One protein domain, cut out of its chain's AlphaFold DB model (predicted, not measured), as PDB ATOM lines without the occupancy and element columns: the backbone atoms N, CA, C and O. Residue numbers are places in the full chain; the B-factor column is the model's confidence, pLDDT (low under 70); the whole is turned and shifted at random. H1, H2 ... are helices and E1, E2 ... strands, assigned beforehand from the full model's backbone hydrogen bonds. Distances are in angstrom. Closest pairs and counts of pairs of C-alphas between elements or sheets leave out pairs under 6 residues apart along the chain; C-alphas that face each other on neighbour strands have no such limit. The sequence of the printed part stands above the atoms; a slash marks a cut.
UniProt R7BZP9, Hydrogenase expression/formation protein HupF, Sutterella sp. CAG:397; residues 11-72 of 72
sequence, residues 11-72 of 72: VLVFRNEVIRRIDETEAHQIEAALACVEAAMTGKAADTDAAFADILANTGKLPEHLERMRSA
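What this domain is: This is residues 11 to 72 of the 72 residues of the protein "Hydrogenase expression/formation protein HupF" of Sutterella sp. CAG:397 (UniProt R7BZP9). The printed part is a loose, open string of pieces: a two-stranded hairpin, E1 and E2, stands at its first residues and leads through a tight link into one long helix, H1. After H1 the chain folds back so that the short helix H2 packs on residues 29 to 36 of H1, and from there H3 and a thin arm lead away to H4, where residues 63 to 69 stick out free and make much of the length. The printed part has 62 residues, with the order E1, E2, H1, H2, H3, H4 along the chain; the sheet E1 - E2 is antiparallel, and the class is mixed, helices and strands. It is only just loose, close to extended, with a radius of gyration of the C-alphas of 15.7 A and spans of 46 by 33 by 20 A.

Where its parts are: Find C-alpha 11 at (-18.451, -10.017, 8.017), where E1, residues 11 to 14, begins. E2 follows at residues 17 to 22 and measures 14.3 A from first to last C-alpha. Look next for C-alpha 24 at (-10.895, -10.787, 1.991); from there H1, residues 24 to 41, runs 25.6 A. H2 is residues 48 to 51, 5.1 A long, and H3 is residues 53 to 57, 5.9 A long. H4, residues 64 to 70, runs 9.8 A and ends at C-alpha 70, (1.298, 17.657, 18.517).

How they stand to each other: Start at the hairpin of E1 and E2, whose directions stand at 150 degrees; N 12 and O 20 are 2.8 A apart and N 19 and O 12 are 2.9 A apart, both within hydrogen-bond range. E1 and H1 are apart, but only just, at 8.2 A. Move on to H1, which touches H2 with residues 29 to 36 alone; the closest C-alphas are those of Ala 33 and Ala 51, 4.9 A. H2 and H3 are close but not clearly touching, the closest C-alphas being those of Asp 49 and Leu 56, 7.5 A. H1 and H3 are only just apart, at 8.4 A, and H4 is apart from H3. In H1 and H3 every O i to N i+4 pair is within hydrogen-bond range, in H4 2 of 3 are; H2 is too short for such a pair, and its 1 pair of O i to N i+3 is not within range.

The domain as a whole: The two C-alphas farthest apart are those of Lys 44 and Ala 72, 46.7 A. The printed part has no cut, and no link between its named elements is long. Check the B-factor column: its mean over the printed part is 84.9, and residue 60 and residues 70 to 72 are under 70.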
ATOM      1  N   VAL A  11     -17.725 -10.880   7.078       94.62
ATOM      2  CA  VAL A  11     -18.451 -10.017   8.017       94.62
ATOM      3  C   VAL A  11     -17.952 -10.167   9.447       94.62
ATOM      4  O   VAL A  11     -17.620 -11.259   9.899       94.62
ATOM      5  N   LEU A  12     -17.973  -9.060  10.185       93.00
ATOM      6  CA  LEU A  12     -17.823  -9.053  11.634       93.00
ATOM      7  C   LEU A  12     -19.196  -9.070  12.293       93.00
ATOM      8  O   LEU A  12     -20.086  -8.283  11.949       93.00
ATOM      9  N   VAL A  13     -19.341  -9.954  13.275       93.44
ATOM     10  CA  VAL A  13     -20.584 -10.172  14.014       93.44
ATOM     11  C   VAL A  13     -20.360  -9.870  15.488       93.44
ATOM     12  O   VAL A  13     -19.388 -10.320  16.089       93.44
ATOM     13  N   PHE A  14     -21.294  -9.141  16.090       91.94
ATOM     14  CA  PHE A  14     -21.337  -8.910  17.527       91.94
ATOM     15  C   PHE A  14     -22.769  -9.090  18.021       91.94
ATOM     16  O   PHE A  14     -23.698  -8.541  17.441       91.94
ATOM     17  N   ARG A  15     -22.963  -9.882  19.084       93.00
ATOM     18  CA  ARG A  15     -24.296 -10.197  19.643       93.00
ATOM     19  C   ARG A  15     -25.309 -10.682  18.593       93.00
ATOM     20  O   ARG A  15     -26.470 -10.296  18.625       93.00
ATOM     21  N   ASN A  16     -24.862 -11.561  17.693       89.25
ATOM     22  CA  ASN A  16     -25.677 -12.125  16.611       89.25
ATOM     23  C   ASN A  16     -26.171 -11.094  15.575       89.25
ATOM     24  O   ASN A  16     -27.075 -11.386  14.796       89.25
ATOM     25  N   GLU A  17     -25.562  -9.908  15.536       92.06
ATOM     26  CA  GLU A  17     -25.813  -8.889  14.523       92.06
ATOM     27  C   GLU A  17     -24.542  -8.603  13.725       92.06
ATOM     28  O   GLU A  17     -23.444  -8.503  14.278       92.06
ATOM     29  N   VAL A  18     -24.693  -8.445  12.409       92.56
ATOM     30  CA  VAL A  18     -23.594  -7.998  11.550       92.56
ATOM     31  C   VAL A  18     -23.341  -6.520  11.815       92.56
ATOM     32  O   VAL A  18     -24.200  -5.672  11.558       92.56
ATOM     33  N   ILE A  19     -22.142  -6.221  12.305       93.75
ATOM     34  CA  ILE A  19     -21.718  -4.853  12.609       93.75
ATOM     35  C   ILE A  19     -20.967  -4.214  11.445       93.75
ATOM     36  O   ILE A  19     -21.002  -2.993  11.300       93.75
ATOM     37  N   ARG A  20     -20.286  -5.019  10.617       93.81
ATOM     38  CA  ARG A  20     -19.450  -4.523   9.521       93.81
ATOM     39  C   ARG A  20     -19.172  -5.609   8.485       93.81
ATOM     40  O   ARG A  20     -18.897  -6.747   8.854       93.81
ATOM     41  N   ARG A  21     -19.196  -5.239   7.204       93.81
ATOM     42  CA  ARG A  21     -18.627  -6.033   6.108       93.81
ATOM     43  C   ARG A  21     -17.146  -5.686   5.956       93.81
ATOM     44  O   ARG A  21     -16.796  -4.509   6.032       93.81
ATOM     45  N   ILE A  22     -16.319  -6.699   5.759       94.19
ATOM     46  CA  ILE A  22     -14.873  -6.576   5.553       94.19
ATOM     47  C   ILE A  22     -14.501  -7.172   4.196       94.19
ATOM     48  O   ILE A  22     -15.298  -7.897   3.595       94.19
ATOM     49  N   ASP A  23     -13.322  -6.827   3.691       93.56
ATOM     50  CA  ASP A  23     -12.777  -7.476   2.501       93.56
ATOM     51  C   ASP A  23     -11.988  -8.746   2.862       93.56
ATOM     52  O   ASP A  23     -11.740  -9.046   4.031       93.56
ATOM     53  N   GLU A  24     -11.631  -9.526   1.842       93.00
ATOM     54  CA  GLU A  24     -10.895 -10.787   1.991       93.00
ATOM     55  C   GLU A  24      -9.491 -10.584   2.582       93.00
ATOM     56  O   GLU A  24      -9.013 -11.416   3.352       93.00
ATOM     57  N   THR A  25      -8.840  -9.456   2.280       90.69
ATOM     58  CA  THR A  25      -7.497  -9.164   2.803       90.69
ATOM     59  C   THR A  25      -7.562  -8.915   4.304       90.69
ATOM     60  O   THR A  25      -6.806  -9.518   5.067       90.69
ATOM     61  N   GLU A  26      -8.497  -8.071   4.737       91.19
ATOM     62  CA  GLU A  26      -8.747  -7.789   6.145       91.19
ATOM     63  C   GLU A  26      -9.194  -9.057   6.890       91.19
ATOM     64  O   GLU A  26      -8.730  -9.317   8.000       91.19
ATOM     65  N   ALA A  27     -10.039  -9.892   6.275       93.62
ATOM     66  CA  ALA A  27     -10.457 -11.163   6.861       93.62
ATOM     67  C   ALA A  27      -9.265 -12.089   7.149       93.62
ATOM     68  O   ALA A  27      -9.147 -12.602   8.264       93.62
ATOM     69  N   HIS A  28      -8.352 -12.251   6.187       92.00
ATOM     70  CA  HIS A  28      -7.152 -13.068   6.367       92.00
ATOM     71  C   HIS A  28      -6.176 -12.492   7.394       92.00
ATOM     72  O   HIS A  28      -5.568 -13.252   8.147       92.00
ATOM     73  N   GLN A  29      -6.038 -11.167   7.472       89.75
ATOM     74  CA  GLN A  29      -5.221 -10.523   8.506       89.75
ATOM     75  C   GLN A  29      -5.774 -10.802   9.907       89.75
ATOM     76  O   GLN A  29      -5.027 -11.197  10.803       89.75
ATOM     77  N   ILE A  30      -7.092 -10.665  10.090       91.56
ATOM     78  CA  ILE A  30      -7.756 -10.960  11.364       91.56
ATOM     79  C   ILE A  30      -7.600 -12.443  11.726       91.56
ATOM     80  O   ILE A  30      -7.283 -12.765  12.870       91.56
ATOM     81  N   GLU A  31      -7.793 -13.347  10.765       92.75
ATOM     82  CA  GLU A  31      -7.630 -14.789  10.972       92.75
ATOM     83  C   GLU A  31      -6.196 -15.148  11.398       92.75
ATOM     84  O   GLU A  31      -6.009 -15.858  12.389       92.75
ATOM     85  N   ALA A  32      -5.184 -14.600  10.719       91.31
ATOM     86  CA  ALA A  32      -3.778 -14.813  11.059       91.31
ATOM     87  C   ALA A  32      -3.432 -14.285  12.461       91.31
ATOM     88  O   ALA A  32      -2.767 -14.974  13.240       91.31
ATOM     89  N   ALA A  33      -3.924 -13.093  12.811       90.25
ATOM     90  CA  ALA A  33      -3.742 -12.512  14.136       90.25
ATOM     91  C   ALA A  33      -4.368 -13.390  15.233       90.25
ATOM     92  O   ALA A  33      -3.723 -13.674  16.245       90.25
ATOM     93  N   LEU A  34      -5.597 -13.876  15.026       92.44
ATOM     94  CA  LEU A  34      -6.281 -14.755  15.979       92.44
ATOM     95  C   LEU A  34      -5.563 -16.101  16.142       92.44
ATOM     96  O   LEU A  34      -5.361 -16.546  17.273       92.44
ATOM     97  N   ALA A  35      -5.118 -16.715  15.043       92.25
ATOM     98  CA  ALA A  35      -4.355 -17.963  15.075       92.25
ATOM     99  C   ALA A  35      -3.017 -17.802  15.817       92.25
ATOM    100  O   ALA A  35      -2.607 -18.680  16.579       92.25
ATOM    101  N   CYS A  36      -2.348 -16.659  15.644       91.31
ATOM    102  CA  CYS A  36      -1.118 -16.333  16.360       91.31
ATOM    103  C   CYS A  36      -1.357 -16.202  17.874       91.31
ATOM    104  O   CYS A  36      -0.605 -16.768  18.671       91.31
ATOM    105  N   VAL A  37      -2.444 -15.535  18.283       91.88
ATOM    106  CA  VAL A  37      -2.835 -15.438  19.700       91.88
ATOM    107  C   VAL A  37      -3.144 -16.818  20.281       91.88
ATOM    108  O   VAL A  37      -2.664 -17.141  21.368       91.88
ATOM    109  N   GLU A  38      -3.887 -17.663  19.564       93.44
ATOM    110  CA  GLU A  38      -4.161 -19.036  20.000       93.44
ATOM    111  C   GLU A  38      -2.866 -19.847  20.164       93.44
ATOM    112  O   GLU A  38      -2.679 -20.534  21.173       93.44
ATOM    113  N   ALA A  39      -1.939 -19.749  19.208       91.06
ATOM    114  CA  ALA A  39      -0.644 -20.416  19.284       91.06
ATOM    115  C   ALA A  39       0.146 -19.961  20.521       91.06
ATOM    116  O   ALA A  39       0.606 -20.804  21.295       91.06
ATOM    117  N   ALA A  40       0.216 -18.652  20.768       90.31
ATOM    118  CA  ALA A  40       0.884 -18.092  21.939       90.31
ATOM    119  C   ALA A  40       0.238 -18.564  23.254       90.31
ATOM    120  O   ALA A  40       0.940 -18.971  24.181       90.31
ATOM    121  N   MET A  41      -1.098 -18.578  23.329       91.88
ATOM    122  CA  MET A  41      -1.837 -19.027  24.517       91.88
ATOM    123  C   MET A  41      -1.720 -20.537  24.766       91.88
ATOM    124  O   MET A  41      -1.808 -20.979  25.910       91.88
ATOM    125  N   THR A  42      -1.509 -21.330  23.715       94.12
ATOM    126  CA  THR A  42      -1.356 -22.793  23.798       94.12
ATOM    127  C   THR A  42       0.102 -23.250  23.896       94.12
ATOM    128  O   THR A  42       0.365 -24.452  23.921       94.12
ATOM    129  N   GLY A  43       1.056 -22.314  23.974       88.25
ATOM    130  CA  GLY A  43       2.489 -22.610  24.073       88.25
ATOM    131  C   GLY A  43       3.108 -23.155  22.781       88.25
ATOM    132  O   GLY A  43       4.171 -23.773  22.822       88.25
ATOM    133  N   LYS A  44       2.445 -22.959  21.638       88.12
ATOM    134  CA  LYS A  44       2.978 -23.275  20.308       88.12
ATOM    135  C   LYS A  44       3.820 -22.110  19.789       88.12
ATOM    136  O   LYS A  44       3.695 -20.978  20.248       88.12
ATOM    137  N   ALA A  45       4.676 -22.390  18.805       82.94
ATOM    138  CA  ALA A  45       5.412 -21.343  18.107       82.94
ATOM    139  C   ALA A  45       4.422 -20.385  17.428       82.94
ATOM    140  O   ALA A  45       3.571 -20.820  16.651       82.94
ATOM    141  N   ALA A  46       4.541 -19.101  17.749       84.38
ATOM    142  CA  ALA A  46       3.709 -18.032  17.225       84.38
ATOM    143  C   ALA A  46       4.621 -17.013  16.537       84.38
ATOM    144  O   ALA A  46       5.545 -16.494  17.162       84.38
ATOM    145  N   ASP A  47       4.383 -16.762  15.251       84.00
ATOM    146  CA  ASP A  47       5.087 -15.723  14.502       84.00
ATOM    147  C   ASP A  47       4.297 -14.415  14.614       84.00
ATOM    148  O   ASP A  47       3.354 -14.149  13.863       84.00
ATOM    149  N   THR A  48       4.637 -13.627  15.633       80.75
ATOM    150  CA  THR A  48       3.988 -12.341  15.905       80.75
ATOM    151  C   THR A  48       4.343 -11.284  14.868       80.75
ATOM    152  O   THR A  48       3.524 -10.409  14.598       80.75
ATOM    153  N   ASP A  49       5.530 -11.369  14.269       83.19
ATOM    154  CA  ASP A  49       6.008 -10.369  13.319       83.19
ATOM    155  C   ASP A  49       5.242 -10.471  11.999       83.19
ATOM    156  O   ASP A  49       4.843  -9.453  11.432       83.19
ATOM    157  N   ALA A  50       4.962 -11.695  11.544       82.56
ATOM    158  CA  ALA A  50       4.125 -11.924  10.372       82.56
ATOM    159  C   ALA A  50       2.641 -11.625  10.643       82.56
ATOM    160  O   ALA A  50       1.979 -10.991   9.820       82.56
ATOM    161  N   ALA A  51       2.111 -12.058  11.792       80.75
ATOM    162  CA  ALA A  51       0.682 -11.955  12.099       80.75
ATOM    163  C   ALA A  51       0.201 -10.522  12.385       80.75
ATOM    164  O   ALA A  51      -0.972 -10.226  12.184       80.75
ATOM    165  N   PHE A  52       1.096  -9.639  12.836       83.25
ATOM    166  CA  PHE A  52       0.795  -8.238  13.155       83.25
ATOM    167  C   PHE A  52       1.615  -7.257  12.306       83.25
ATOM    168  O   PHE A  52       1.875  -6.124  12.719       83.25
ATOM    169  N   ALA A  53       2.054  -7.688  11.120       82.56
ATOM    170  CA  ALA A  53       2.911  -6.903  10.234       82.56
ATOM    171  C   ALA A  53       2.310  -5.532   9.869       82.56
ATOM    172  O   ALA A  53       3.039  -4.554   9.717       82.56
ATOM    173  N   ASP A  54       0.986  -5.438   9.755       77.38
ATOM    174  CA  ASP A  54       0.246  -4.206   9.472       77.38
ATOM    175  C   ASP A  54       0.319  -3.196  10.634       77.38
ATOM    176  O   ASP A  54       0.561  -2.002  10.417       77.38
ATOM    177  N   ILE A  55       0.179  -3.672  11.872       79.31
ATOM    178  CA  ILE A  55       0.329  -2.874  13.091       79.31
ATOM    179  C   ILE A  55       1.792  -2.456  13.252       79.31
ATOM    180  O   ILE A  55       2.080  -1.291  13.535       79.31
ATOM    181  N   LEU A  56       2.731  -3.374  13.011       80.69
ATOM    182  CA  LEU A  56       4.166  -3.091  13.050       80.69
ATOM    183  C   LEU A  56       4.560  -2.029  12.012       80.69
ATOM    184  O   LEU A  56       5.243  -1.062  12.349       80.69
ATOM    185  N   ALA A  57       4.041  -2.120  10.787       79.81
ATOM    186  CA  ALA A  57       4.277  -1.141   9.723       79.81
ATOM    187  C   ALA A  57       3.719   0.262  10.036       79.81
ATOM    188  O   ALA A  57       4.159   1.258   9.454       79.81
ATOM    189  N   ASN A  58       2.757   0.357  10.956       74.38
ATOM    190  CA  ASN A  58       2.174   1.619  11.411       74.38
ATOM    191  C   ASN A  58       2.552   1.969  12.857       74.38
ATOM    192  O   ASN A  58       1.999   2.908  13.435       74.38
ATOM    193  N   THR A  59       3.529   1.268  13.434       75.81
ATOM    194  CA  THR A  59       3.988   1.514  14.799       75.81
ATOM    195  C   THR A  59       4.579   2.916  14.915       75.81
ATOM    196  O   THR A  59       5.424   3.332  14.126       75.81
ATOM    197  N   GLY A  60       4.108   3.670  15.910       69.75
ATOM    198  CA  GLY A  60       4.551   5.042  16.161       69.75
ATOM    199  C   GLY A  60       3.869   6.114  15.307       69.75
ATOM    200  O   GLY A  60       4.133   7.298  15.527       69.75
ATOM    201  N   LYS A  61       2.964   5.756  14.382       72.94
ATOM    202  CA  LYS A  61       2.099   6.749  13.731       72.94
ATOM    203  C   LYS A  61       0.976   7.147  14.677       72.94
ATOM    204  O   LYS A  61       0.177   6.323  15.115       72.94
ATOM    205  N   LEU A  62       0.921   8.435  14.986       73.38
ATOM    206  CA  LEU A  62      -0.197   9.008  15.715       73.38
ATOM    207  C   LEU A  62      -1.405   9.110  14.768       73.38
ATOM    208  O   LEU A  62      -1.245   9.487  13.608       73.38
ATOM    209  N   PRO A  63      -2.622   8.802  15.241       74.88
ATOM    210  CA  PRO A  63      -3.849   9.144  14.535       74.88
ATOM    211  C   PRO A  63      -3.883  10.638  14.184       74.88
ATOM    212  O   PRO A  63      -3.472  11.464  14.999       74.88
ATOM    213  N   GLU A  64      -4.439  11.012  13.026       77.19
ATOM    214  CA  GLU A  64      -4.447  12.411  12.551       77.19
ATOM    215  C   GLU A  64      -4.996  13.420  13.572       77.19
ATOM    216  O   GLU A  64      -4.549  14.566  13.636       77.19
ATOM    217  N   HIS A  65      -5.993  13.017  14.364       76.50
ATOM    218  CA  HIS A  65      -6.572  13.881  15.390       76.50
ATOM    219  C   HIS A  65      -5.590  14.156  16.542       76.50
ATOM    220  O   HIS A  65      -5.649  15.231  17.131       76.50
ATOM    221  N   LEU A  66      -4.652  13.241  16.817       73.31
ATOM    222  CA  LEU A  66      -3.562  13.432  17.778       73.31
ATOM    223  C   LEU A  66      -2.338  14.113  17.142       73.31
ATOM    224  O   LEU A  66      -1.668  14.895  17.812       73.31
ATOM    225  N   GLU A  67      -2.066  13.912  15.847       77.94
ATOM    226  CA  GLU A  67      -1.014  14.667  15.136       77.94
ATOM    227  C   GLU A  67      -1.300  16.170  15.082       77.94
ATOM    228  O   GLU A  67      -0.393  16.990  15.262       77.94
ATOM    229  N   ARG A  68      -2.577  16.535  14.910       75.69
ATOM    230  CA  ARG A  68      -3.036  17.926  14.989       75.69
ATOM    231  C   ARG A  68      -2.780  18.549  16.362       75.69
ATOM    232  O   ARG A  68      -2.497  19.737  16.429       75.69
ATOM    233  N   MET A  69      -2.822  17.755  17.433       73.62
ATOM    234  CA  MET A  69      -2.535  18.215  18.798       73.62
ATOM    235  C   MET A  69      -1.034  18.298  19.114       73.62
ATOM    236  O   MET A  69      -0.661  19.008  20.036       73.62
ATOM    237  N   ARG A  70      -0.171  17.594  18.366       69.81
ATOM    238  CA  ARG A  70       1.298  17.657  18.517       69.81
ATOM    239  C   ARG A  70       1.910  18.906  17.870       69.81
ATOM    240  O   ARG A  70       2.998  19.318  18.250       69.81
ATOM    241  N   SER A  71       1.248  19.451  16.853       58.72
ATOM    242  CA  SER A  71       1.761  20.549  16.016       58.72
ATOM    243  C   SER A  71       1.303  21.944  16.478       58.72
ATOM    244  O   SER A  71       1.484  22.910  15.737       58.72
ATOM    245  N   ALA A  72       0.685  22.034  17.660       48.59
ATOM    246  CA  ALA A  72       0.199  23.251  18.314       48.59
ATOM    247  C   ALA A  72       0.951  23.470  19.632       48.59
ATOM    248  O   ALA A  72       1.186  24.649  19.973       48.59
TER     249      ALA A  72